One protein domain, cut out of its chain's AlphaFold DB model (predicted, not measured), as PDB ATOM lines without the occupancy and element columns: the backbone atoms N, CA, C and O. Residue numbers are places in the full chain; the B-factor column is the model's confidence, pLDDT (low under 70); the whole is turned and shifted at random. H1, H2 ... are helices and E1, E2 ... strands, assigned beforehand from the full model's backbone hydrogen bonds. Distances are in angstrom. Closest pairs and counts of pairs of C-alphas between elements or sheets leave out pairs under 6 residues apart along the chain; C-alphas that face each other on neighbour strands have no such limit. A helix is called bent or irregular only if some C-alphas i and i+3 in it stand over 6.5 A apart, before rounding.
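Overview. This is residues 322 to 491 of the 748 residues of the protein "LPXTG-motif protein cell wall anchor domain protein" of Catonella morbi ATCC 51271 (UniProt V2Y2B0). With little regular structure, the chain winds in stacked turns, a solenoid whose strands E1 to E4, then E5 and E8, stack along one side, with E9 beside E8 at one end; the hairpin E6 and E7 sticks out. The 170 printed residues have nine named strands and one named helix, ordered E1 to E7, H1, E8, E9; the class is mostly strand, with 46 residues in named elements. Sheets E1 E2 E3 E4 and E5 E8 E9 are parallel. It is compact, radius of gyration of the C-alphas 14.7 A, spans 39 by 38 by 37 A.

Along the chain. E1, residues 322 to 325, begins at C-alpha (-32.816, 9.349, -48.672). Then come E2, 342 to 347, 14.9 A long; E3, 367 to 371; E4, 389 to 392; E5, 425 to 429; E6, 436 to 439; E7, 442 to 445; H1, 446 to 450; E8, 463 to 468, 15.7 A long; and E9, 487 to 489, ending at C-alpha (-50.149, -15.532, -39.114).

Arrangement. Within hydrogen-bond range are N 324 and O 345 of E1 and E2, 2.9 A, and N 428 and O 466 of E5 and E8, 2.7 A. H1 only grazes sheet E5 E8 E9; it is only just irregular, C-alphas 447 and 450 being 6.6 A apart, with 0 of 1 O i to N i+4 and 1 of 2 O i to N i+3 pairs within range.

Size, cuts and confidence. The printed part has no cut. The link E4 to E5 is long, 32 residues. Residues 374, 399 to 412, 435 to 445 and 447 have pLDDT under 70.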
ATOM      1  N   GLY A 322     -31.889   8.889 -49.701       97.94
ATOM      2  CA  GLY A 322     -32.816   9.349 -48.672       97.94
ATOM      3  C   GLY A 322     -34.250   8.854 -48.869       97.94
ATOM      4  O   GLY A 322     -34.504   7.866 -49.564       97.94
ATOM      5  N   LYS A 323     -35.186   9.533 -48.198       97.75
ATOM      6  CA  LYS A 323     -36.617   9.226 -48.250       97.75
ATOM      7  C   LYS A 323     -37.268   9.917 -49.450       97.75
ATOM      8  O   LYS A 323     -37.148  11.131 -49.583       97.75
ATOM      9  N   ILE A 324     -38.036   9.171 -50.243       96.69
ATOM     10  CA  ILE A 324     -38.940   9.726 -51.261       96.69
ATOM     11  C   ILE A 324     -40.367   9.734 -50.717       96.69
ATOM     12  O   ILE A 324     -40.817   8.745 -50.137       96.69
ATOM     13  N   THR A 325     -41.069  10.849 -50.920       94.81
ATOM     14  CA  THR A 325     -42.496  10.988 -50.608       94.81
ATOM     15  C   THR A 325     -43.260  11.263 -51.896       94.81
ATOM     16  O   THR A 325     -42.893  12.175 -52.638       94.81
ATOM     17  N   PHE A 326     -44.288  10.465 -52.168       93.50
ATOM     18  CA  PHE A 326     -45.154  10.612 -53.334       93.50
ATOM     19  C   PHE A 326     -46.398  11.456 -53.009       93.50
ATOM     20  O   PHE A 326     -46.842  11.478 -51.858       93.50
ATOM     21  N   PRO A 327     -46.940  12.180 -54.006       92.38
ATOM     22  CA  PRO A 327     -48.125  13.015 -53.835       92.38
ATOM     23  C   PRO A 327     -49.396  12.194 -53.610       92.38
ATOM     24  O   PRO A 327     -49.446  10.985 -53.846       92.38
ATOM     25  N   LYS A 328     -50.463  12.898 -53.225       89.00
ATOM     26  CA  LYS A 328     -51.829  12.379 -53.290       89.00
ATOM     27  C   LYS A 328     -52.209  12.019 -54.735       89.00
ATOM     28  O   LYS A 328     -51.769  12.676 -55.676       89.00
ATOM     29  N   ASP A 329     -53.069  11.014 -54.890       85.19
ATOM     30  CA  ASP A 329     -53.585  10.509 -56.170       85.19
ATOM     31  C   ASP A 329     -52.492  10.037 -57.159       85.19
ATOM     32  O   ASP A 329     -52.678  10.116 -58.376       85.19
ATOM     33  N   MET A 330     -51.347   9.534 -56.677       87.50
ATOM     34  CA  MET A 330     -50.336   8.926 -57.550       87.50
ATOM     35  C   MET A 330     -50.921   7.659 -58.202       87.50
ATOM     36  O   MET A 330     -51.340   6.724 -57.519       87.50
ATOM     37  N   GLY A 331     -50.986   7.632 -59.534       84.06
ATOM     38  CA  GLY A 331     -51.676   6.591 -60.294       84.06
ATOM     39  C   GLY A 331     -50.799   5.375 -60.559       84.06
ATOM     40  O   GLY A 331     -51.027   4.294 -60.013       84.06
ATOM     41  N   GLU A 332     -49.779   5.546 -61.399       83.25
ATOM     42  CA  GLU A 332     -48.978   4.431 -61.907       83.25
ATOM     43  C   GLU A 332     -47.479   4.656 -61.736       83.25
ATOM     44  O   GLU A 332     -46.934   5.727 -62.023       83.25
ATOM     45  N   MET A 333     -46.803   3.596 -61.299       89.75
ATOM     46  CA  MET A 333     -45.358   3.507 -61.261       89.75
ATOM     47  C   MET A 333     -44.897   2.303 -62.079       89.75
ATOM     48  O   MET A 333     -45.078   1.163 -61.669       89.75
ATOM     49  N   GLY A 334     -44.260   2.553 -63.216       90.94
ATOM     50  CA  GLY A 334     -43.847   1.525 -64.157       90.94
ATOM     51  C   GLY A 334     -42.665   0.672 -63.690       90.94
ATOM     52  O   GLY A 334     -41.973   0.956 -62.703       90.94
ATOM     53  N   SER A 335     -42.400  -0.384 -64.463       93.75
ATOM     54  CA  SER A 335     -41.325  -1.340 -64.186       93.75
ATOM     55  C   SER A 335     -39.963  -0.661 -63.992       93.75
ATOM     56  O   SER A 335     -39.545   0.148 -64.816       93.75
ATOM     57  N   ARG A 336     -39.227  -1.024 -62.933       97.88
ATOM     58  CA  ARG A 336     -37.868  -0.526 -62.635       97.88
ATOM     59  C   ARG A 336     -37.741   1.000 -62.548       97.88
ATOM     60  O   ARG A 336     -36.623   1.508 -62.649       97.88
ATOM     61  N   SER A 337     -38.847   1.722 -62.360       97.69
ATOM     62  CA  SER A 337     -38.905   3.190 -62.307       97.69
ATOM     63  C   SER A 337     -37.851   3.809 -61.385       97.69
ATOM     64  O   SER A 337     -37.245   4.801 -61.770       97.69
ATOM     65  N   PHE A 338     -37.572   3.194 -60.232       98.56
ATOM     66  CA  PHE A 338     -36.587   3.623 -59.233       98.56
ATOM     67  C   PHE A 338     -35.519   2.560 -58.923       98.56
ATOM     68  O   PHE A 338     -34.846   2.637 -57.890       98.56
ATOM     69  N   ALA A 339     -35.320   1.566 -59.789       98.69
ATOM     70  CA  ALA A 339     -34.343   0.510 -59.528       98.69
ATOM     71  C   ALA A 339     -32.892   1.023 -59.599       98.69
ATOM     72  O   ALA A 339     -32.576   1.957 -60.338       98.69
ATOM     73  N   ASN A 340     -32.001   0.368 -58.852       98.62
ATOM     74  CA  ASN A 340     -30.569   0.675 -58.782       98.62
ATOM     75  C   ASN A 340     -30.269   2.105 -58.283       98.62
ATOM     76  O   ASN A 340     -29.423   2.804 -58.843       98.62
ATOM     77  N   ASN A 341     -30.968   2.540 -57.233       98.81
ATOM     78  CA  ASN A 341     -30.712   3.803 -56.538       98.81
ATOM     79  C   ASN A 341     -30.201   3.553 -55.103       98.81
ATOM     80  O   ASN A 341     -29.824   2.441 -54.736       98.81
ATOM     81  N   LYS A 342     -30.128   4.614 -54.293       98.50
ATOM     82  CA  LYS A 342     -29.693   4.601 -52.888       98.50
ATOM     83  C   LYS A 342     -30.826   5.034 -51.946       98.50
ATOM     84  O   LYS A 342     -30.565   5.568 -50.871       98.50
ATOM     85  N   ILE A 343     -32.080   4.825 -52.354       98.75
ATOM     86  CA  ILE A 343     -33.270   5.247 -51.608       98.75
ATOM     87  C   ILE A 343     -33.342   4.448 -50.305       98.75
ATOM     88  O   ILE A 343     -33.308   3.218 -50.331       98.75
ATOM     89  N   THR A 344     -33.449   5.146 -49.174       98.00
ATOM     90  CA  THR A 344     -33.508   4.536 -47.834       98.00
ATOM     91  C   THR A 344     -34.919   4.490 -47.258       98.00
ATOM     92  O   THR A 344     -35.183   3.725 -46.337       98.00
ATOM     93  N   GLY A 345     -35.864   5.252 -47.807       98.00
ATOM     94  CA  GLY A 345     -37.252   5.219 -47.357       98.00
ATOM     95  C   GLY A 345     -38.229   5.591 -48.458       98.00
ATOM     96  O   GLY A 345     -37.919   6.415 -49.318       98.00
ATOM     97  N   VAL A 346     -39.419   5.002 -48.418       96.62
ATOM     98  CA  VAL A 346     -40.493   5.328 -49.358       96.62
ATOM     99  C   VAL A 346     -41.778   5.593 -48.600       96.62
ATOM    100  O   VAL A 346     -42.177   4.815 -47.739       96.62
ATOM    101  N   ASP A 347     -42.426   6.696 -48.931       94.81
ATOM    102  CA  ASP A 347     -43.742   7.065 -48.442       94.81
ATOM    103  C   ASP A 347     -44.639   7.312 -49.646       94.81
ATOM    104  O   ASP A 347     -44.387   8.215 -50.443       94.81
ATOM    105  N   PHE A 348     -45.643   6.459 -49.816       90.12
ATOM    106  CA  PHE A 348     -46.505   6.501 -50.991       90.12
ATOM    107  C   PHE A 348     -47.627   7.541 -50.899       90.12
ATOM    108  O   PHE A 348     -48.438   7.633 -51.820       90.12
ATOM    109  N   GLY A 349     -47.660   8.336 -49.825       87.06
ATOM    110  CA  GLY A 349     -48.744   9.277 -49.581       87.06
ATOM    111  C   GLY A 349     -50.078   8.567 -49.314       87.06
ATOM    112  O   GLY A 349     -50.122   7.350 -49.147       87.06
ATOM    113  N   PRO A 350     -51.193   9.310 -49.255       81.56
ATOM    114  CA  PRO A 350     -52.500   8.750 -48.910       81.56
ATOM    115  C   PRO A 350     -53.111   7.857 -50.000       81.56
ATOM    116  O   PRO A 350     -54.113   7.211 -49.724       81.56
ATOM    117  N   ASP A 351     -52.546   7.807 -51.210       80.06
ATOM    118  CA  ASP A 351     -53.110   7.089 -52.360       80.06
ATOM    119  C   ASP A 351     -52.005   6.404 -53.177       80.06
ATOM    120  O   ASP A 351     -51.706   6.792 -54.305       80.06
ATOM    121  N   ALA A 352     -51.408   5.350 -52.624       77.00
ATOM    122  CA  ALA A 352     -50.277   4.654 -53.225       77.00
ATOM    123  C   ALA A 352     -50.593   4.091 -54.629       77.00
ATOM    124  O   ALA A 352     -51.661   3.491 -54.817       77.00
ATOM    125  N   PRO A 353     -49.678   4.218 -55.608       81.44
ATOM    126  CA  PRO A 353     -49.915   3.799 -56.990       81.44
ATOM    127  C   PRO A 353     -49.948   2.279 -57.150       81.44
ATOM    128  O   PRO A 353     -49.615   1.537 -56.221       81.44
ATOM    129  N   LEU A 354     -50.278   1.801 -58.354       82.31
ATOM    130  CA  LEU A 354     -49.798   0.486 -58.795       82.31
ATOM    131  C   LEU A 354     -48.264   0.501 -58.779       82.31
ATOM    132  O   LEU A 354     -47.658   1.348 -59.441       82.31
ATOM    133  N   ILE A 355     -47.644  -0.408 -58.023       88.31
ATOM    134  CA  ILE A 355     -46.182  -0.494 -57.950       88.31
ATOM    135  C   ILE A 355     -45.689  -1.536 -58.938       88.31
ATOM    136  O   ILE A 355     -45.913  -2.734 -58.754       88.31
ATOM    137  N   GLY A 356     -44.972  -1.061 -59.948       87.50
ATOM    138  CA  GLY A 356     -44.539  -1.870 -61.065       87.50
ATOM    139  C   GLY A 356     -43.470  -2.926 -60.768       87.50
ATOM    140  O   GLY A 356     -42.831  -2.986 -59.710       87.50
ATOM    141  N   HIS A 357     -43.237  -3.777 -61.768       90.62
ATOM    142  CA  HIS A 357     -42.250  -4.849 -61.717       90.62
ATOM    143  C   HIS A 357     -40.861  -4.304 -61.375       90.62
ATOM    144  O   HIS A 357     -40.315  -3.489 -62.125       90.62
ATOM    145  N   TYR A 358     -40.239  -4.804 -60.307       95.62
ATOM    146  CA  TYR A 358     -38.889  -4.399 -59.885       95.62
ATOM    147  C   TYR A 358     -38.725  -2.889 -59.614       95.62
ATOM    148  O   TYR A 358     -37.599  -2.399 -59.665       95.62
ATOM    149  N   SER A 359     -39.796  -2.121 -59.360       96.19
ATOM    150  CA  SER A 359     -39.727  -0.647 -59.297       96.19
ATOM    151  C   SER A 359     -38.687  -0.097 -58.325       96.19
ATOM    152  O   SER A 359     -38.046   0.891 -58.659       96.19
ATOM    153  N   PHE A 360     -38.450  -0.747 -57.186       97.31
ATOM    154  CA  PHE A 360     -37.453  -0.352 -56.186       97.31
ATOM    155  C   PHE A 360     -36.321  -1.379 -56.023       97.31
ATOM    156  O   PHE A 360     -35.627  -1.381 -55.002       97.31
ATOM    157  N   GLU A 361     -36.088  -2.236 -57.022       97.62
ATOM    158  CA  GLU A 361     -35.026  -3.243 -56.971       97.62
ATOM    159  C   GLU A 361     -33.654  -2.613 -56.660       97.62
ATOM    160  O   GLU A 361     -33.304  -1.555 -57.185       97.62
ATOM    161  N   ASN A 362     -32.861  -3.288 -55.819       97.69
ATOM    162  CA  ASN A 362     -31.500  -2.882 -55.442       97.69
ATOM    163  C   ASN A 362     -31.403  -1.509 -54.748       97.69
ATOM    164  O   ASN A 362     -30.389  -0.829 -54.885       97.69
ATOM    165  N   ASN A 363     -32.421  -1.111 -53.980       98.56
ATOM    166  CA  ASN A 363     -32.336   0.043 -53.083       98.56
ATOM    167  C   ASN A 363     -32.111  -0.382 -51.620       98.56
ATOM    168  O   ASN A 363     -32.694  -1.374 -51.178       98.56
ATOM    169  N   PRO A 364     -31.339   0.374 -50.819       97.19
ATOM    170  CA  PRO A 364     -31.172   0.140 -49.385       97.19
ATOM    171  C   PRO A 364     -32.374   0.657 -48.568       97.19
ATOM    172  O   PRO A 364     -32.189   1.332 -47.561       97.19
ATOM    173  N   ILE A 365     -33.607   0.357 -48.992       97.81
ATOM    174  CA  ILE A 365     -34.822   0.825 -48.308       97.81
ATOM    175  C   ILE A 365     -34.888   0.191 -46.926       97.81
ATOM    176  O   ILE A 365     -34.839  -1.027 -46.826       97.81
ATOM    177  N   GLU A 366     -35.047   1.006 -45.888       96.50
ATOM    178  CA  GLU A 366     -35.196   0.610 -44.487       96.50
ATOM    179  C   GLU A 366     -36.664   0.583 -44.048       96.50
ATOM    180  O   GLU A 366     -37.070  -0.293 -43.274       96.50
ATOM    181  N   LYS A 367     -37.464   1.524 -44.573       96.69
ATOM    182  CA  LYS A 367     -38.873   1.711 -44.214       96.69
ATOM    183  C   LYS A 367     -39.753   2.056 -45.415       96.69
ATOM    184  O   LYS A 367     -39.395   2.898 -46.242       96.69
ATOM    185  N   VAL A 368     -40.931   1.439 -45.457       95.19
ATOM    186  CA  VAL A 368     -42.048   1.803 -46.340       95.19
ATOM    187  C   VAL A 368     -43.211   2.308 -45.486       95.19
ATOM    188  O   VAL A 368     -43.589   1.640 -44.526       95.19
ATOM    189  N   SER A 369     -43.781   3.459 -45.838       93.00
ATOM    190  CA  SER A 369     -44.912   4.086 -45.143       93.00
ATOM    191  C   SER A 369     -46.085   4.376 -46.076       93.00
ATOM    192  O   SER A 369     -45.914   4.479 -47.294       93.00
ATOM    193  N   ASN A 370     -47.267   4.525 -45.467       87.62
ATOM    194  CA  ASN A 370     -48.542   4.804 -46.132       87.62
ATOM    195  C   ASN A 370     -48.832   3.830 -47.279       87.62
ATOM    196  O   ASN A 370     -49.269   4.194 -48.367       87.62
ATOM    197  N   LEU A 371     -48.544   2.552 -47.041       86.25
ATOM    198  CA  LEU A 371     -48.773   1.533 -48.040       86.25
ATOM    199  C   LEU A 371     -50.267   1.189 -48.117       86.25
ATOM    200  O   LEU A 371     -50.809   0.503 -47.250       86.25
ATOM    201  N   ASN A 372     -50.917   1.629 -49.191       78.06
ATOM    202  CA  ASN A 372     -52.303   1.289 -49.528       78.06
ATOM    203  C   ASN A 372     -52.496   1.087 -51.042       78.06
ATOM    204  O   ASN A 372     -53.473   1.530 -51.642       78.06
ATOM    205  N   SER A 373     -51.507   0.445 -51.664       70.00
ATOM    206  CA  SER A 373     -51.350   0.334 -53.118       70.00
ATOM    207  C   SER A 373     -52.496  -0.420 -53.812       70.00
ATOM    208  O   SER A 373     -53.146  -1.276 -53.213       70.00
ATOM    209  N   TRP A 374     -52.683  -0.149 -55.111       62.25
ATOM    210  CA  TRP A 374     -53.462  -0.989 -56.036       62.25
ATOM    211  C   TRP A 374     -52.832  -2.356 -56.297       62.25
ATOM    212  O   TRP A 374     -53.364  -3.107 -57.088       62.25
ATOM    213  N   GLY A 375     -51.690  -2.673 -55.694       71.50
ATOM    214  CA  GLY A 375     -51.010  -3.941 -55.873       71.50
ATOM    215  C   GLY A 375     -49.528  -3.768 -56.132       71.50
ATOM    216  O   GLY A 375     -49.046  -2.756 -56.644       71.50
ATOM    217  N   PHE A 376     -48.798  -4.803 -55.755       77.62
ATOM    218  CA  PHE A 376     -47.428  -4.994 -56.169       77.62
ATOM    219  C   PHE A 376     -47.435  -5.880 -57.390       77.62
ATOM    220  O   PHE A 376     -47.974  -6.984 -57.338       77.62
ATOM    221  N   GLU A 377     -46.761  -5.452 -58.443       81.69
ATOM    222  CA  GLU A 377     -46.323  -6.358 -59.493       81.69
ATOM    223  C   GLU A 377     -45.135  -7.201 -58.999       81.69
ATOM    224  O   GLU A 377     -44.764  -7.187 -57.824       81.69
ATOM    225  N   ILE A 378     -44.535  -8.017 -59.864       85.44
ATOM    226  CA  ILE A 378     -43.511  -8.982 -59.441       85.44
ATOM    227  C   ILE A 378     -42.255  -8.258 -58.927       85.44
ATOM    228  O   ILE A 378     -41.651  -7.447 -59.629       85.44
ATOM    229  N   SER A 379     -41.802  -8.641 -57.727       91.38
ATOM    230  CA  SER A 379     -40.494  -8.257 -57.165       91.38
ATOM    231  C   SER A 379     -40.188  -6.751 -56.964       91.38
ATOM    232  O   SER A 379     -39.017  -6.386 -57.107       91.38
ATOM    233  N   PRO A 380     -41.131  -5.849 -56.612       92.38
ATOM    234  CA  PRO A 380     -40.869  -4.408 -56.505       92.38
ATOM    235  C   PRO A 380     -39.759  -4.046 -55.523       92.38
ATOM    236  O   PRO A 380     -38.996  -3.136 -55.816       92.38
ATOM    237  N   PHE A 381     -39.625  -4.761 -54.405       94.81
ATOM    238  CA  PHE A 381     -38.609  -4.524 -53.373       94.81
ATOM    239  C   PHE A 381     -37.555  -5.642 -53.354       94.81
ATOM    240  O   PHE A 381     -37.032  -6.030 -52.309       94.81
ATOM    241  N   ARG A 382     -37.222  -6.207 -54.518       94.81
ATOM    242  CA  ARG A 382     -36.159  -7.214 -54.603       94.81
ATOM    243  C   ARG A 382     -34.810  -6.634 -54.179       94.81
ATOM    244  O   ARG A 382     -34.422  -5.543 -54.593       94.81
ATOM    245  N   ASN A 383     -34.064  -7.416 -53.401       95.19
ATOM    246  CA  ASN A 383     -32.749  -7.063 -52.863       95.19
ATOM    247  C   ASN A 383     -32.750  -5.807 -51.969       95.19
ATOM    248  O   ASN A 383     -31.691  -5.207 -51.775       95.19
ATOM    249  N   THR A 384     -33.885  -5.431 -51.365       93.69
ATOM    250  CA  THR A 384     -33.925  -4.393 -50.321       93.69
ATOM    251  C   THR A 384     -33.438  -4.961 -48.987       93.69
ATOM    252  O   THR A 384     -34.202  -5.190 -48.048       93.69
ATOM    253  N   LYS A 385     -32.130  -5.223 -48.900       90.94
ATOM    254  CA  LYS A 385     -31.470  -5.866 -47.748       90.94
ATOM    255  C   LYS A 385     -31.437  -5.010 -46.478       90.94
ATOM    256  O   LYS A 385     -30.843  -5.430 -45.495       90.94
ATOM    257  N   ALA A 386     -32.035  -3.826 -46.488       93.94
ATOM    258  CA  ALA A 386     -32.173  -2.981 -45.311       93.94
ATOM    259  C   ALA A 386     -33.620  -2.925 -44.790       93.94
ATOM    260  O   ALA A 386     -33.828  -2.412 -43.694       93.94
ATOM    261  N   LEU A 387     -34.598  -3.476 -45.528       95.25
ATOM    262  CA  LEU A 387     -36.020  -3.263 -45.254       95.25
ATOM    263  C   LEU A 387     -36.431  -4.038 -44.009       95.25
ATOM    264  O   LEU A 387     -36.435  -5.271 -44.010       95.25
ATOM    265  N   LYS A 388     -36.783  -3.292 -42.962       94.12
ATOM    266  CA  LYS A 388     -37.190  -3.830 -41.658       94.12
ATOM    267  C   LYS A 388     -38.638  -3.504 -41.328       94.12
ATOM    268  O   LYS A 388     -39.272  -4.287 -40.629       94.12
ATOM    269  N   ASN A 389     -39.152  -2.382 -41.841       95.38
ATOM    270  CA  ASN A 389     -40.429  -1.822 -41.411       95.38
ATOM    271  C   ASN A 389     -41.336  -1.501 -42.597       95.38
ATOM    272  O   ASN A 389     -40.927  -0.841 -43.554       95.38
ATOM    273  N   ILE A 390     -42.586  -1.950 -42.504       93.31
ATOM    274  CA  ILE A 390     -43.647  -1.643 -43.460       93.31
ATOM    275  C   ILE A 390     -44.861  -1.177 -42.667       93.31
ATOM    276  O   ILE A 390     -45.358  -1.900 -41.803       93.31
ATOM    277  N   GLU A 391     -45.341   0.018 -42.983       92.00
ATOM    278  CA  GLU A 391     -46.545   0.601 -42.411       92.00
ATOM    279  C   GLU A 391     -47.624   0.740 -43.489       92.00
ATOM    280  O   GLU A 391     -47.440   1.417 -44.504       92.00
ATOM    281  N   PHE A 392     -48.758   0.086 -43.245       88.56
ATOM    282  CA  PHE A 392     -49.942   0.133 -44.094       88.56
ATOM    283  C   PHE A 392     -50.895   1.256 -43.679       88.56
ATOM    284  O   PHE A 392     -50.877   1.711 -42.533       88.56
ATOM    285  N   GLU A 393     -51.798   1.632 -44.583       86.44
ATOM    286  CA  GLU A 393     -53.030   2.320 -44.188       86.44
ATOM    287  C   GLU A 393     -54.040   1.290 -43.661       86.44
ATOM    288  O   GLU A 393     -54.414   0.349 -44.371       86.44
ATOM    289  N   TYR A 394     -54.463   1.452 -42.405       85.50
ATOM    290  CA  TYR A 394     -55.312   0.486 -41.695       85.50
ATOM    291  C   TYR A 394     -56.792   0.873 -41.708       85.50
ATOM    292  O   TYR A 394     -57.641  -0.015 -41.629       85.50
ATOM    293  N   ALA A 395     -57.108   2.168 -41.798       82.94
ATOM    294  CA  ALA A 395     -58.478   2.658 -41.672       82.94
ATOM    295  C   ALA A 395     -59.198   2.743 -43.021       82.94
ATOM    296  O   ALA A 395     -60.390   2.454 -43.103       82.94
ATOM    297  N   ASN A 396     -58.468   3.113 -44.074       76.69
ATOM    298  CA  ASN A 396     -59.040   3.426 -45.379       76.69
ATOM    299  C   ASN A 396     -58.472   2.490 -46.456       76.69
ATOM    300  O   ASN A 396     -57.503   2.853 -47.131       76.69
ATOM    301  N   PRO A 397     -59.028   1.275 -46.629       72.31
ATOM    302  CA  PRO A 397     -58.665   0.444 -47.766       72.31
ATOM    303  C   PRO A 397     -58.937   1.201 -49.068       72.31
ATOM    304  O   PRO A 397     -59.992   1.820 -49.230       72.31
ATOM    305  N   LYS A 398     -58.007   1.120 -50.024       70.62
ATOM    306  CA  LYS A 398     -58.236   1.682 -51.358       70.62
ATOM    307  C   LYS A 398     -59.458   0.994 -51.988       70.62
ATOM    308  O   LYS A 398     -59.675  -0.204 -51.785       70.62
ATOM    309  N   SER A 399     -60.286   1.760 -52.696       62.59
ATOM    310  CA  SER A 399     -61.506   1.286 -53.364       62.59
ATOM    311  C   SER A 399     -61.537   1.784 -54.813       62.59
ATOM    312  O   SER A 399     -60.940   2.812 -55.127       62.59
ATOM    313  N   GLY A 400     -62.167   1.034 -55.722       61.41
ATOM    314  CA  GLY A 400     -62.199   1.356 -57.155       61.41
ATOM    315  C   GLY A 400     -62.347   0.117 -58.040       61.41
ATOM    316  O   GLY A 400     -62.543  -0.983 -57.530       61.41
ATOM    317  N   SER A 401     -62.232   0.281 -59.362       53.56
ATOM    318  CA  SER A 401     -62.373  -0.803 -60.357       53.56
ATOM    319  C   SER A 401     -61.394  -1.962 -60.153       53.56
ATOM    320  O   SER A 401     -61.717  -3.094 -60.496       53.56
ATOM    321  N   ARG A 402     -60.233  -1.693 -59.542       55.41
ATOM    322  CA  ARG A 402     -59.261  -2.714 -59.142       55.41
ATOM    323  C   ARG A 402     -59.512  -3.300 -57.747       55.41
ATOM    324  O   ARG A 402     -58.844  -4.251 -57.404       55.41
ATOM    325  N   GLY A 403     -60.500  -2.848 -56.964       54.41
ATOM    326  CA  GLY A 403     -60.912  -3.434 -55.669       54.41
ATOM    327  C   GLY A 403     -60.159  -2.898 -54.439       54.41
ATOM    328  O   GLY A 403     -59.573  -1.818 -54.497       54.41
ATOM    329  N   THR A 404     -60.115  -3.680 -53.350       58.44
ATOM    330  CA  THR A 404     -59.306  -3.434 -52.129       58.44
ATOM    331  C   THR A 404     -58.044  -4.305 -52.084       58.44
ATOM    332  O   THR A 404     -58.041  -5.403 -52.638       58.44
ATOM    333  N   PHE A 405     -56.953  -3.820 -51.472       59.66
ATOM    334  CA  PHE A 405     -55.695  -4.565 -51.304       59.66
ATOM    335  C   PHE A 405     -55.933  -5.953 -50.682       59.66
ATOM    336  O   PHE A 405     -56.600  -6.082 -49.657       59.66
ATOM    337  N   GLY A 406     -55.414  -6.995 -51.323       53.84
ATOM    338  CA  GLY A 406     -55.614  -8.409 -51.004       53.84
ATOM    339  C   GLY A 406     -56.953  -9.013 -51.450       53.84
ATOM    340  O   GLY A 406     -57.216 -10.162 -51.101       53.84
ATOM    341  N   GLN A 407     -57.809  -8.282 -52.178       55.50
ATOM    342  CA  GLN A 407     -59.187  -8.713 -52.487       55.50
ATOM    343  C   GLN A 407     -59.505  -8.881 -53.985       55.50
ATOM    344  O   GLN A 407     -60.635  -9.233 -54.320       55.50
ATOM    345  N   SER A 408     -58.552  -8.650 -54.893       55.41
ATOM    346  CA  SER A 408     -58.747  -8.814 -56.342       55.41
ATOM    347  C   SER A 408     -57.453  -9.203 -57.065       55.41
ATOM    348  O   SER A 408     -56.382  -9.272 -56.459       55.41
ATOM    349  N   GLU A 409     -57.592  -9.410 -58.375       56.03
ATOM    350  CA  GLU A 409     -56.531  -9.730 -59.322       56.03
ATOM    351  C   GLU A 409     -55.337  -8.795 -59.294       56.03
ATOM    352  O   GLU A 409     -54.184  -9.208 -59.139       56.03
ATOM    353  N   ASP A 410     -55.650  -7.516 -59.382       54.09
ATOM    354  CA  ASP A 410     -54.642  -6.488 -59.526       54.09
ATOM    355  C   ASP A 410     -54.115  -6.051 -58.160       54.09
ATOM    356  O   ASP A 410     -52.968  -5.639 -58.042       54.09
ATOM    357  N   ASN A 411     -54.907  -6.245 -57.101       62.59
ATOM    358  CA  ASN A 411     -54.628  -5.771 -55.757       62.59
ATOM    359  C   ASN A 411     -53.999  -6.841 -54.863       62.59
ATOM    360  O   ASN A 411     -54.565  -7.213 -53.838       62.59
ATOM    361  N   THR A 412     -52.817  -7.342 -55.196       67.62
ATOM    362  CA  THR A 412     -52.131  -8.351 -54.372       67.62
ATOM    363  C   THR A 412     -50.673  -7.995 -54.101       67.62
ATOM    364  O   THR A 412     -50.097  -7.108 -54.727       67.62
ATOM    365  N   ILE A 413     -50.056  -8.689 -53.143       77.19
ATOM    366  CA  ILE A 413     -48.601  -8.702 -52.980       77.19
ATOM    367  C   ILE A 413     -48.078  -9.815 -53.891       77.19
ATOM    368  O   ILE A 413     -48.103 -10.994 -53.528       77.19
ATOM    369  N   SER A 414     -47.638  -9.441 -55.093       76.50
ATOM    370  CA  SER A 414     -47.128 -10.396 -56.079       76.50
ATOM    371  C   SER A 414     -45.935 -11.219 -55.575       76.50
ATOM    372  O   SER A 414     -45.232 -10.835 -54.630       76.50
ATOM    373  N   PRO A 415     -45.647 -12.358 -56.235       80.81
ATOM    374  CA  PRO A 415     -44.486 -13.181 -55.937       80.81
ATOM    375  C   PRO A 415     -43.186 -12.384 -55.822       80.81
ATOM    376  O   PRO A 415     -42.906 -11.474 -56.610       80.81
ATOM    377  N   ASN A 416     -42.353 -12.797 -54.866       87.44
ATOM    378  CA  ASN A 416     -41.012 -12.279 -54.631       87.44
ATOM    379  C   ASN A 416     -40.959 -10.778 -54.304       87.44
ATOM    380  O   ASN A 416     -39.887 -10.188 -54.428       87.44
ATOM    381  N   ALA A 417     -42.075 -10.159 -53.888       89.31
ATOM    382  CA  ALA A 417     -42.151  -8.728 -53.601       89.31
ATOM    383  C   ALA A 417     -41.011  -8.227 -52.713       89.31
ATOM    384  O   ALA A 417     -40.436  -7.188 -53.016       89.31
ATOM    385  N   PHE A 418     -40.639  -9.007 -51.696       91.38
ATOM    386  CA  PHE A 418     -39.563  -8.686 -50.757       91.38
ATOM    387  C   PHE A 418     -38.358  -9.619 -50.898       91.38
ATOM    388  O   PHE A 418     -37.607  -9.817 -49.949       91.38
ATOM    389  N   LYS A 419     -38.189 -10.288 -52.043       91.19
ATOM    390  CA  LYS A 419     -37.168 -11.329 -52.216       91.19
ATOM    391  C   LYS A 419     -35.764 -10.834 -51.865       91.19
ATOM    392  O   LYS A 419     -35.362  -9.750 -52.289       91.19
ATOM    393  N   ASN A 420     -34.996 -11.676 -51.165       90.44
ATOM    394  CA  ASN A 420     -33.665 -11.363 -50.633       90.44
ATOM    395  C   ASN A 420     -33.668 -10.176 -49.646       90.44
ATOM    396  O   ASN A 420     -32.662  -9.471 -49.528       90.44
ATOM    397  N   GLY A 421     -34.800  -9.926 -48.982       89.62
ATOM    398  CA  GLY A 421     -34.967  -8.914 -47.942       89.62
ATOM    399  C   GLY A 421     -34.642  -9.426 -46.535       89.62
ATOM    400  O   GLY A 421     -34.310 -10.596 -46.325       89.62
ATOM    401  N   LEU A 422     -34.741  -8.527 -45.549       90.81
ATOM    402  CA  LEU A 422     -34.516  -8.824 -44.127       90.81
ATOM    403  C   LEU A 422     -35.793  -8.767 -43.279       90.81
ATOM    404  O   LEU A 422     -35.711  -8.842 -42.056       90.81
ATOM    405  N   LEU A 423     -36.966  -8.646 -43.895       92.12
ATOM    406  CA  LEU A 423     -38.218  -8.492 -43.166       92.12
ATOM    407  C   LEU A 423     -38.505  -9.727 -42.301       92.12
ATOM    408  O   LEU A 423     -38.692 -10.815 -42.834       92.12
ATOM    409  N   ARG A 424     -38.572  -9.547 -40.976       93.12
ATOM    410  CA  ARG A 424     -38.830 -10.634 -40.010       93.12
ATOM    411  C   ARG A 424     -40.273 -10.678 -39.539       93.12
ATOM    412  O   ARG A 424     -40.836 -11.756 -39.364       93.12
ATOM    413  N   SER A 425     -40.884  -9.517 -39.347       94.12
ATOM    414  CA  SER A 425     -42.288  -9.406 -38.972       94.12
ATOM    415  C   SER A 425     -42.895  -8.100 -39.437       94.12
ATOM    416  O   SER A 425     -42.186  -7.117 -39.634       94.12
ATOM    417  N   LEU A 426     -44.216  -8.095 -39.581       93.69
ATOM    418  CA  LEU A 426     -44.981  -6.917 -39.963       93.69
ATOM    419  C   LEU A 426     -46.378  -6.951 -39.341       93.69
ATOM    420  O   LEU A 426     -46.958  -8.024 -39.144       93.69
ATOM    421  N   ASN A 427     -46.923  -5.766 -39.080       94.00
ATOM    422  CA  ASN A 427     -48.345  -5.607 -38.820       94.00
ATOM    423  C   ASN A 427     -49.077  -5.577 -40.170       94.00
ATOM    424  O   ASN A 427     -48.697  -4.847 -41.082       94.00
ATOM    425  N   PHE A 428     -50.085  -6.429 -40.312       89.56
ATOM    426  CA  PHE A 428     -50.842  -6.658 -41.535       89.56
ATOM    427  C   PHE A 428     -52.284  -6.177 -41.330       89.56
ATOM    428  O   PHE A 428     -52.877  -6.498 -40.299       89.56
ATOM    429  N   PRO A 429     -52.891  -5.426 -42.256       88.56
ATOM    430  CA  PRO A 429     -54.244  -4.922 -42.040       88.56
ATOM    431  C   PRO A 429     -55.298  -6.030 -41.903       88.56
ATOM    432  O   PRO A 429     -55.363  -6.957 -42.711       88.56
ATOM    433  N   ALA A 430     -56.168  -5.927 -40.895       87.69
ATOM    434  CA  ALA A 430     -57.203  -6.925 -40.618       87.69
ATOM    435  C   ALA A 430     -58.306  -6.975 -41.688       87.69
ATOM    436  O   ALA A 430     -58.893  -8.042 -41.887       87.69
ATOM    437  N   TYR A 431     -58.544  -5.873 -42.416       82.75
ATOM    438  CA  TYR A 431     -59.485  -5.846 -43.544       82.75
ATOM    439  C   TYR A 431     -59.069  -6.788 -44.688       82.75
ATOM    440  O   TYR A 431     -59.903  -7.165 -45.514       82.75
ATOM    441  N   ILE A 432     -57.800  -7.209 -44.731       78.81
ATOM    442  CA  ILE A 432     -57.334  -8.271 -45.617       78.81
ATOM    443  C   ILE A 432     -57.688  -9.608 -44.959       78.81
ATOM    444  O   ILE A 432     -57.111 -10.005 -43.943       78.81
ATOM    445  N   ASN A 433     -58.678 -10.295 -45.521       72.00
ATOM    446  CA  ASN A 433     -59.249 -11.527 -44.971       72.00
ATOM    447  C   ASN A 433     -59.206 -12.716 -45.950       72.00
ATOM    448  O   ASN A 433     -59.649 -13.807 -45.596       72.00
ATOM    449  N   VAL A 434     -58.628 -12.527 -47.141       70.56
ATOM    450  CA  VAL A 434     -58.354 -13.561 -48.145       70.56
ATOM    451  C   VAL A 434     -56.968 -13.295 -48.743       70.56
ATOM    452  O   VAL A 434     -56.553 -12.150 -48.864       70.56
ATOM    453  N   LEU A 435     -56.229 -14.358 -49.074       67.25
ATOM    454  CA  LEU A 435     -54.862 -14.303 -49.622       67.25
ATOM    455  C   LEU A 435     -54.692 -15.232 -50.831       67.25
ATOM    456  O   LEU A 435     -53.714 -15.976 -50.955       67.25
ATOM    457  N   LYS A 436     -55.704 -15.264 -51.693       62.56
ATOM    458  CA  LYS A 436     -55.750 -16.122 -52.875       62.56
ATOM    459  C   LYS A 436     -56.140 -15.269 -54.063       62.56
ATOM    460  O   LYS A 436     -57.080 -14.488 -53.956       62.56
ATOM    461  N   TYR A 437     -55.442 -15.467 -55.170       62.31
ATOM    462  CA  TYR A 437     -55.786 -14.842 -56.426       62.31
ATOM    463  C   TYR A 437     -55.583 -15.827 -57.598       62.31
ATOM    464  O   TYR A 437     -54.784 -16.754 -57.489       62.31
ATOM    465  N   ASP A 438     -56.365 -15.694 -58.665       52.59
ATOM    466  CA  ASP A 438     -56.445 -16.572 -59.827       52.59
ATOM    467  C   ASP A 438     -56.256 -15.759 -61.124       52.59
ATOM    468  O   ASP A 438     -57.191 -15.107 -61.557       52.59
ATOM    469  N   ILE A 439     -55.070 -15.793 -61.746       52.88
ATOM    470  CA  ILE A 439     -54.883 -15.209 -63.089       52.88
ATOM    471  C   ILE A 439     -55.197 -16.305 -64.103       52.88
ATOM    472  O   ILE A 439     -54.447 -17.278 -64.190       52.88
ATOM    473  N   ASN A 440     -56.232 -16.144 -64.929       53.22
ATOM    474  CA  ASN A 440     -56.500 -17.040 -66.069       53.22
ATOM    475  C   ASN A 440     -56.568 -18.548 -65.706       53.22
ATOM    476  O   ASN A 440     -56.134 -19.400 -66.484       53.22
ATOM    477  N   GLY A 441     -57.078 -18.906 -64.525       53.09
ATOM    478  CA  GLY A 441     -57.155 -20.286 -64.025       53.09
ATOM    479  C   GLY A 441     -55.926 -20.751 -63.227       53.09
ATOM    480  O   GLY A 441     -55.897 -21.894 -62.759       53.09
ATOM    481  N   GLN A 442     -54.898 -19.908 -63.074       49.38
ATOM    482  CA  GLN A 442     -53.702 -20.178 -62.276       49.38
ATOM    483  C   GLN A 442     -53.808 -19.499 -60.908       49.38
ATOM    484  O   GLN A 442     -53.734 -18.278 -60.782       49.38
ATOM    485  N   LYS A 443     -53.925 -20.313 -59.855       54.66
ATOM    486  CA  LYS A 443     -53.994 -19.837 -58.468       54.66
ATOM    487  C   LYS A 443     -52.617 -19.404 -57.972       54.66
ATOM    488  O   LYS A 443     -51.788 -20.241 -57.614       54.66
ATOM    489  N   TYR A 444     -52.404 -18.101 -57.866       58.19
ATOM    490  CA  TYR A 444     -51.256 -17.511 -57.192       58.19
ATOM    491  C   TYR A 444     -51.625 -17.188 -55.736       58.19
ATOM    492  O   TYR A 444     -52.594 -16.492 -55.431       58.19
ATOM    493  N   ASN A 445     -50.847 -17.725 -54.798       61.91
ATOM    494  CA  ASN A 445     -50.937 -17.396 -53.375       61.91
ATOM    495  C   ASN A 445     -49.840 -16.368 -53.052       61.91
ATOM    496  O   ASN A 445     -48.710 -16.506 -53.531       61.91
ATOM    497  N   ILE A 446     -50.130 -15.407 -52.169       71.44
ATOM    498  CA  ILE A 446     -49.135 -14.509 -51.552       71.44
ATOM    499  C   ILE A 446     -47.945 -15.262 -50.929       71.44
ATOM    500  O   ILE A 446     -46.924 -14.658 -50.628       71.44
ATOM    501  N   SER A 447     -48.031 -16.586 -50.750       69.31
ATOM    502  CA  SER A 447     -46.949 -17.456 -50.276       69.31
ATOM    503  C   SER A 447     -45.588 -17.041 -50.823       69.31
ATOM    504  O   SER A 447     -44.673 -16.852 -50.034       69.31
ATOM    505  N   SER A 448     -45.435 -16.825 -52.129       81.19
ATOM    506  CA  SER A 448     -44.138 -16.454 -52.711       81.19
ATOM    507  C   SER A 448     -43.702 -15.001 -52.495       81.19
ATOM    508  O   SER A 448     -42.555 -14.690 -52.791       81.19
ATOM    509  N   ALA A 449     -44.551 -14.096 -52.005       85.19
ATOM    510  CA  ALA A 449     -44.185 -12.694 -51.774       85.19
ATOM    511  C   ALA A 449     -42.996 -12.531 -50.814       85.19
ATOM    512  O   ALA A 449     -42.139 -11.669 -51.018       85.19
ATOM    513  N   PHE A 450     -42.947 -13.400 -49.802       88.50
ATOM    514  CA  PHE A 450     -41.918 -13.439 -48.764       88.50
ATOM    515  C   PHE A 450     -40.857 -14.516 -49.019       88.50
ATOM    516  O   PHE A 450     -40.050 -14.809 -48.138       88.50
ATOM    517  N   ALA A 451     -40.842 -15.127 -50.208       87.81
ATOM    518  CA  ALA A 451     -39.814 -16.101 -50.555       87.81
ATOM    519  C   ALA A 451     -38.414 -15.485 -50.406       87.81
ATOM    520  O   ALA A 451     -38.201 -14.310 -50.716       87.81
ATOM    521  N   ASP A 452     -37.473 -16.287 -49.908       87.56
ATOM    522  CA  ASP A 452     -36.078 -15.897 -49.679       87.56
ATOM    523  C   ASP A 452     -35.917 -14.639 -48.788       87.56
ATOM    524  O   ASP A 452     -35.008 -13.835 -48.994       87.56
ATOM    525  N   ASN A 453     -36.812 -14.444 -47.809       88.31
ATOM    526  CA  ASN A 453     -36.652 -13.467 -46.721       88.31
ATOM    527  C   ASN A 453     -36.093 -14.125 -45.455       88.31
ATOM    528  O   ASN A 453     -36.307 -15.316 -45.211       88.31
ATOM    529  N   LYS A 454     -35.418 -13.330 -44.618       85.81
ATOM    530  CA  LYS A 454     -34.953 -13.778 -43.298       85.81
ATOM    531  C   LYS A 454     -36.138 -14.013 -42.363       85.81
ATOM    532  O   LYS A 454     -36.981 -13.139 -42.206       85.81
ATOM    533  N   GLY A 455     -36.194 -15.172 -41.714       84.12
ATOM    534  CA  GLY A 455     -37.353 -15.510 -40.903       84.12
ATOM    535  C   GLY A 455     -37.438 -14.850 -39.527       84.12
ATOM    536  O   GLY A 455     -36.473 -14.296 -38.993       84.12
ATOM    537  N   TRP A 456     -38.635 -14.956 -38.953       88.31
ATOM    538  CA  TRP A 456     -39.030 -14.457 -37.638       88.31
ATOM    539  C   TRP A 456     -38.397 -15.260 -36.489       88.31
ATOM    540  O   TRP A 456     -38.229 -14.769 -35.380       88.31
ATOM    541  N   THR A 457     -37.929 -16.477 -36.760       81.56
ATOM    542  CA  THR A 457     -36.979 -17.186 -35.890       81.56
ATOM    543  C   THR A 457     -35.708 -17.507 -36.657       81.56
ATOM    544  O   THR A 457     -35.733 -17.691 -37.878       81.56
ATOM    545  N   GLU A 458     -34.582 -17.543 -35.948       74.75
ATOM    546  CA  GLU A 458     -33.294 -17.878 -36.545       74.75
ATOM    547  C   GLU A 458     -33.356 -19.245 -37.242       74.75
ATOM    548  O   GLU A 458     -33.917 -20.202 -36.717       74.75
ATOM    549  N   GLY A 459     -32.844 -19.310 -38.471       71.94
ATOM    550  CA  GLY A 459     -32.896 -20.518 -39.298       71.94
ATOM    551  C   GLY A 459     -34.231 -20.773 -40.009       71.94
ATOM    552  O   GLY A 459     -34.298 -21.683 -40.833       71.94
ATOM    553  N   THR A 460     -35.280 -19.977 -39.771       80.62
ATOM    554  CA  THR A 460     -36.511 -20.057 -40.576       80.62
ATOM    555  C   THR A 460     -36.468 -19.115 -41.774       80.62
ATOM    556  O   THR A 460     -35.858 -18.051 -41.726       80.62
ATOM    557  N   ASN A 461     -37.170 -19.492 -42.845       84.19
ATOM    558  CA  ASN A 461     -37.442 -18.636 -44.007       84.19
ATOM    559  C   ASN A 461     -38.904 -18.153 -43.987       84.19
ATOM    560  O   ASN A 461     -39.576 -18.151 -45.017       84.19
ATOM    561  N   LYS A 462     -39.443 -17.854 -42.794       90.12
ATOM    562  CA  LYS A 462     -40.843 -17.445 -42.609       90.12
ATOM    563  C   LYS A 462     -40.949 -16.077 -41.957       90.12
ATOM    564  O   LYS A 462     -40.300 -15.862 -40.949       90.12
ATOM    565  N   VAL A 463     -41.834 -15.211 -42.434       92.94
ATOM    566  CA  VAL A 463     -42.126 -13.902 -41.818       92.94
ATOM    567  C   VAL A 463     -43.324 -14.011 -40.863       92.94
ATOM    568  O   VAL A 463     -44.307 -14.675 -41.190       92.94
ATOM    569  N   ALA A 464     -43.263 -13.386 -39.684       94.75
ATOM    570  CA  ALA A 464     -44.400 -13.325 -38.760       94.75
ATOM    571  C   ALA A 464     -45.337 -12.165 -39.124       94.75
ATOM    572  O   ALA A 464     -44.928 -11.005 -39.145       94.75
ATOM    573  N   LEU A 465     -46.599 -12.475 -39.403       94.06
ATOM    574  CA  LEU A 465     -47.610 -11.500 -39.807       94.06
ATOM    575  C   LEU A 465     -48.627 -11.337 -38.676       94.06
ATOM    576  O   LEU A 465     -49.323 -12.297 -38.346       94.06
ATOM    577  N   TYR A 466     -48.742 -10.144 -38.096       95.19
ATOM    578  CA  TYR A 466     -49.717  -9.867 -37.035       95.19
ATOM    579  C   TYR A 466     -50.855  -9.015 -37.563       95.19
ATOM    580  O   TYR A 466     -50.617  -7.926 -38.074       95.19
ATOM    581  N   ARG A 467     -52.096  -9.489 -37.457       92.56
ATOM    582  CA  ARG A 467     -53.237  -8.764 -38.030       92.56
ATOM    583  C   ARG A 467     -53.740  -7.676 -37.095       92.56
ATOM    584  O   ARG A 467     -54.017  -7.967 -35.937       92.56
ATOM    585  N   LEU A 468     -53.888  -6.460 -37.607       93.50
ATOM    586  CA  LEU A 468     -54.214  -5.268 -36.825       93.50
ATOM    587  C   LEU A 468     -55.451  -4.564 -37.389       93.50
ATOM    588  O   LEU A 468     -55.580  -4.407 -38.607       93.50
ATOM    589  N   ASN A 469     -56.358  -4.152 -36.510       91.62
ATOM    590  CA  ASN A 469     -57.583  -3.447 -36.872       91.62
ATOM    591  C   ASN A 469     -57.323  -1.991 -37.292       91.62
ATOM    592  O   ASN A 469     -56.207  -1.478 -37.205       91.62
ATOM    593  N   ALA A 470     -58.378  -1.321 -37.769       91.19
ATOM    594  CA  ALA A 470     -58.330   0.062 -38.255       91.19
ATOM    595  C   ALA A 470     -57.780   1.069 -37.224       91.19
ATOM    596  O   ALA A 470     -57.238   2.104 -37.602       91.19
ATOM    597  N   ASP A 471     -57.883   0.749 -35.932       92.56
ATOM    598  CA  ASP A 471     -57.373   1.544 -34.810       92.56
ATOM    599  C   ASP A 471     -55.851   1.442 -34.593       92.56
ATOM    600  O   ASP A 471     -55.320   2.092 -33.692       92.56
ATOM    601  N   LYS A 472     -55.147   0.621 -35.388       91.00
ATOM    602  CA  LYS A 472     -53.697   0.374 -35.306       91.00
ATOM    603  C   LYS A 472     -53.212  -0.174 -33.953       91.00
ATOM    604  O   LYS A 472     -52.013  -0.135 -33.680       91.00
ATOM    605  N   THR A 473     -54.099  -0.677 -33.097       90.88
ATOM    606  CA  THR A 473     -53.741  -1.125 -31.737       90.88
ATOM    607  C   THR A 473     -54.375  -2.458 -31.358       90.88
ATOM    608  O   THR A 473     -53.768  -3.227 -30.614       90.88
ATOM    609  N   THR A 474     -55.541  -2.788 -31.912       94.25
ATOM    610  CA  THR A 474     -56.246  -4.034 -31.608       94.25
ATOM    611  C   THR A 474     -55.854  -5.140 -32.584       94.25
ATOM    612  O   THR A 474     -56.023  -5.004 -33.799       94.25
ATOM    613  N   TYR A 475     -55.365  -6.266 -32.057       94.19
ATOM    614  CA  TYR A 475     -55.019  -7.446 -32.851       94.19
ATOM    615  C   TYR A 475     -56.247  -8.301 -33.190       94.19
ATOM    616  O   TYR A 475     -57.079  -8.592 -32.334       94.19
ATOM    617  N   GLU A 476     -56.318  -8.780 -34.432       92.12
ATOM    618  CA  GLU A 476     -57.350  -9.713 -34.886       92.12
ATOM    619  C   GLU A 476     -56.909 -11.163 -34.630       92.12
ATOM    620  O   GLU A 476     -56.043 -11.702 -35.327       92.12
ATOM    621  N   THR A 477     -57.523 -11.818 -33.642       91.12
ATOM    622  CA  THR A 477     -57.121 -13.147 -33.137       91.12
ATOM    623  C   THR A 477     -57.958 -14.310 -33.672       91.12
ATOM    624  O   THR A 477     -57.768 -15.456 -33.277       91.12
ATOM    625  N   ASN A 478     -58.853 -14.053 -34.630       84.88
ATOM    626  CA  ASN A 478     -59.727 -15.076 -35.213       84.88
ATOM    627  C   ASN A 478     -58.994 -16.204 -35.967       84.88
ATOM    628  O   ASN A 478     -59.632 -17.172 -36.371       84.88
ATOM    629  N   ASN A 479     -57.686 -16.044 -36.220       82.38
ATOM    630  CA  ASN A 479     -56.824 -16.987 -36.936       82.38
ATOM    631  C   ASN A 479     -57.454 -17.544 -38.226       82.38
ATOM    632  O   ASN A 479     -57.247 -18.702 -38.580       82.38
ATOM    633  N   ARG A 480     -58.223 -16.701 -38.938       77.88
ATOM    634  CA  ARG A 480     -58.960 -17.077 -40.154       77.88
ATOM    635  C   ARG A 480     -58.082 -17.341 -41.372       77.88
ATOM    636  O   ARG A 480     -58.552 -17.944 -42.331       77.88
ATOM    637  N   LEU A 481     -56.857 -16.824 -41.355       81.94
ATOM    638  CA  LEU A 481     -55.904 -16.959 -42.447       81.94
ATOM    639  C   LEU A 481     -54.942 -18.106 -42.155       81.94
ATOM    640  O   LEU A 481     -54.318 -18.149 -41.091       81.94
ATOM    641  N   ASP A 482     -54.825 -19.002 -43.129       82.88
ATOM    642  CA  ASP A 482     -53.881 -20.111 -43.090       82.88
ATOM    643  C   ASP A 482     -52.439 -19.616 -43.221       82.88
ATOM    644  O   ASP A 482     -52.155 -18.596 -43.854       82.88
ATOM    645  N   ASP A 483     -51.512 -20.378 -42.646       87.88
ATOM    646  CA  ASP A 483     -50.086 -20.124 -42.811       87.88
ATOM    647  C   ASP A 483     -49.615 -20.446 -44.228       87.88
ATOM    648  O   ASP A 483     -50.128 -21.332 -44.913       87.88
ATOM    649  N   GLY A 484     -48.582 -19.729 -44.654       86.81
ATOM    650  CA  GLY A 484     -47.930 -19.945 -45.931       86.81
ATOM    651  C   GLY A 484     -46.643 -20.745 -45.789       86.81
ATOM    652  O   GLY A 484     -46.117 -20.986 -44.699       86.81
ATOM    653  N   LYS A 485     -46.048 -21.083 -46.935       88.00
ATOM    654  CA  LYS A 485     -44.701 -21.668 -46.965       88.00
ATOM    655  C   LYS A 485     -43.662 -20.729 -46.334       88.00
ATOM    656  O   LYS A 485     -42.750 -21.202 -45.662       88.00
ATOM    657  N   PHE A 486     -43.831 -19.419 -46.530       89.94
ATOM    658  CA  PHE A 486     -42.861 -18.375 -46.173       89.94
ATOM    659  C   PHE A 486     -43.407 -17.330 -45.185       89.94
ATOM    660  O   PHE A 486     -42.801 -16.281 -44.987       89.94
ATOM    661  N   TYR A 487     -44.547 -17.593 -44.544       90.81
ATOM    662  CA  TYR A 487     -45.092 -16.718 -43.505       90.81
ATOM    663  C   TYR A 487     -45.946 -17.491 -42.504       90.81
ATOM    664  O   TYR A 487     -46.424 -18.584 -42.806       90.81
ATOM    665  N   VAL A 488     -46.139 -16.913 -41.320       92.25
ATOM    666  CA  VAL A 488     -47.032 -17.430 -40.278       92.25
ATOM    667  C   VAL A 488     -47.903 -16.289 -39.765       92.25
ATOM    668  O   VAL A 488     -47.376 -15.230 -39.425       92.25
ATOM    669  N   PHE A 489     -49.217 -16.495 -39.700       92.50
ATOM    670  CA  PHE A 489     -50.149 -15.532 -39.114       92.50
ATOM    671  C   PHE A 489     -50.254 -15.689 -37.606       92.50
ATOM    672  O   PHE A 489     -50.457 -16.801 -37.111       92.50
ATOM    673  N   ASN A 490     -50.170 -14.555 -36.911       94.62
ATOM    674  CA  ASN A 490     -50.315 -14.401 -35.470       94.62
ATOM    675  C   ASN A 490     -49.505 -15.406 -34.620       94.62
ATOM    676  O   ASN A 490     -50.048 -15.875 -33.621       94.62
ATOM    677  N   PRO A 491     -48.259 -15.783 -34.971       95.69
ATOM    678  CA  PRO A 491     -47.514 -16.773 -34.194       95.69
ATOM    679  C   PRO A 491     -47.221 -16.276 -32.776       95.69
ATOM    680  O   PRO A 491     -46.951 -15.094 -32.573       95.69
TER     681      PRO A 491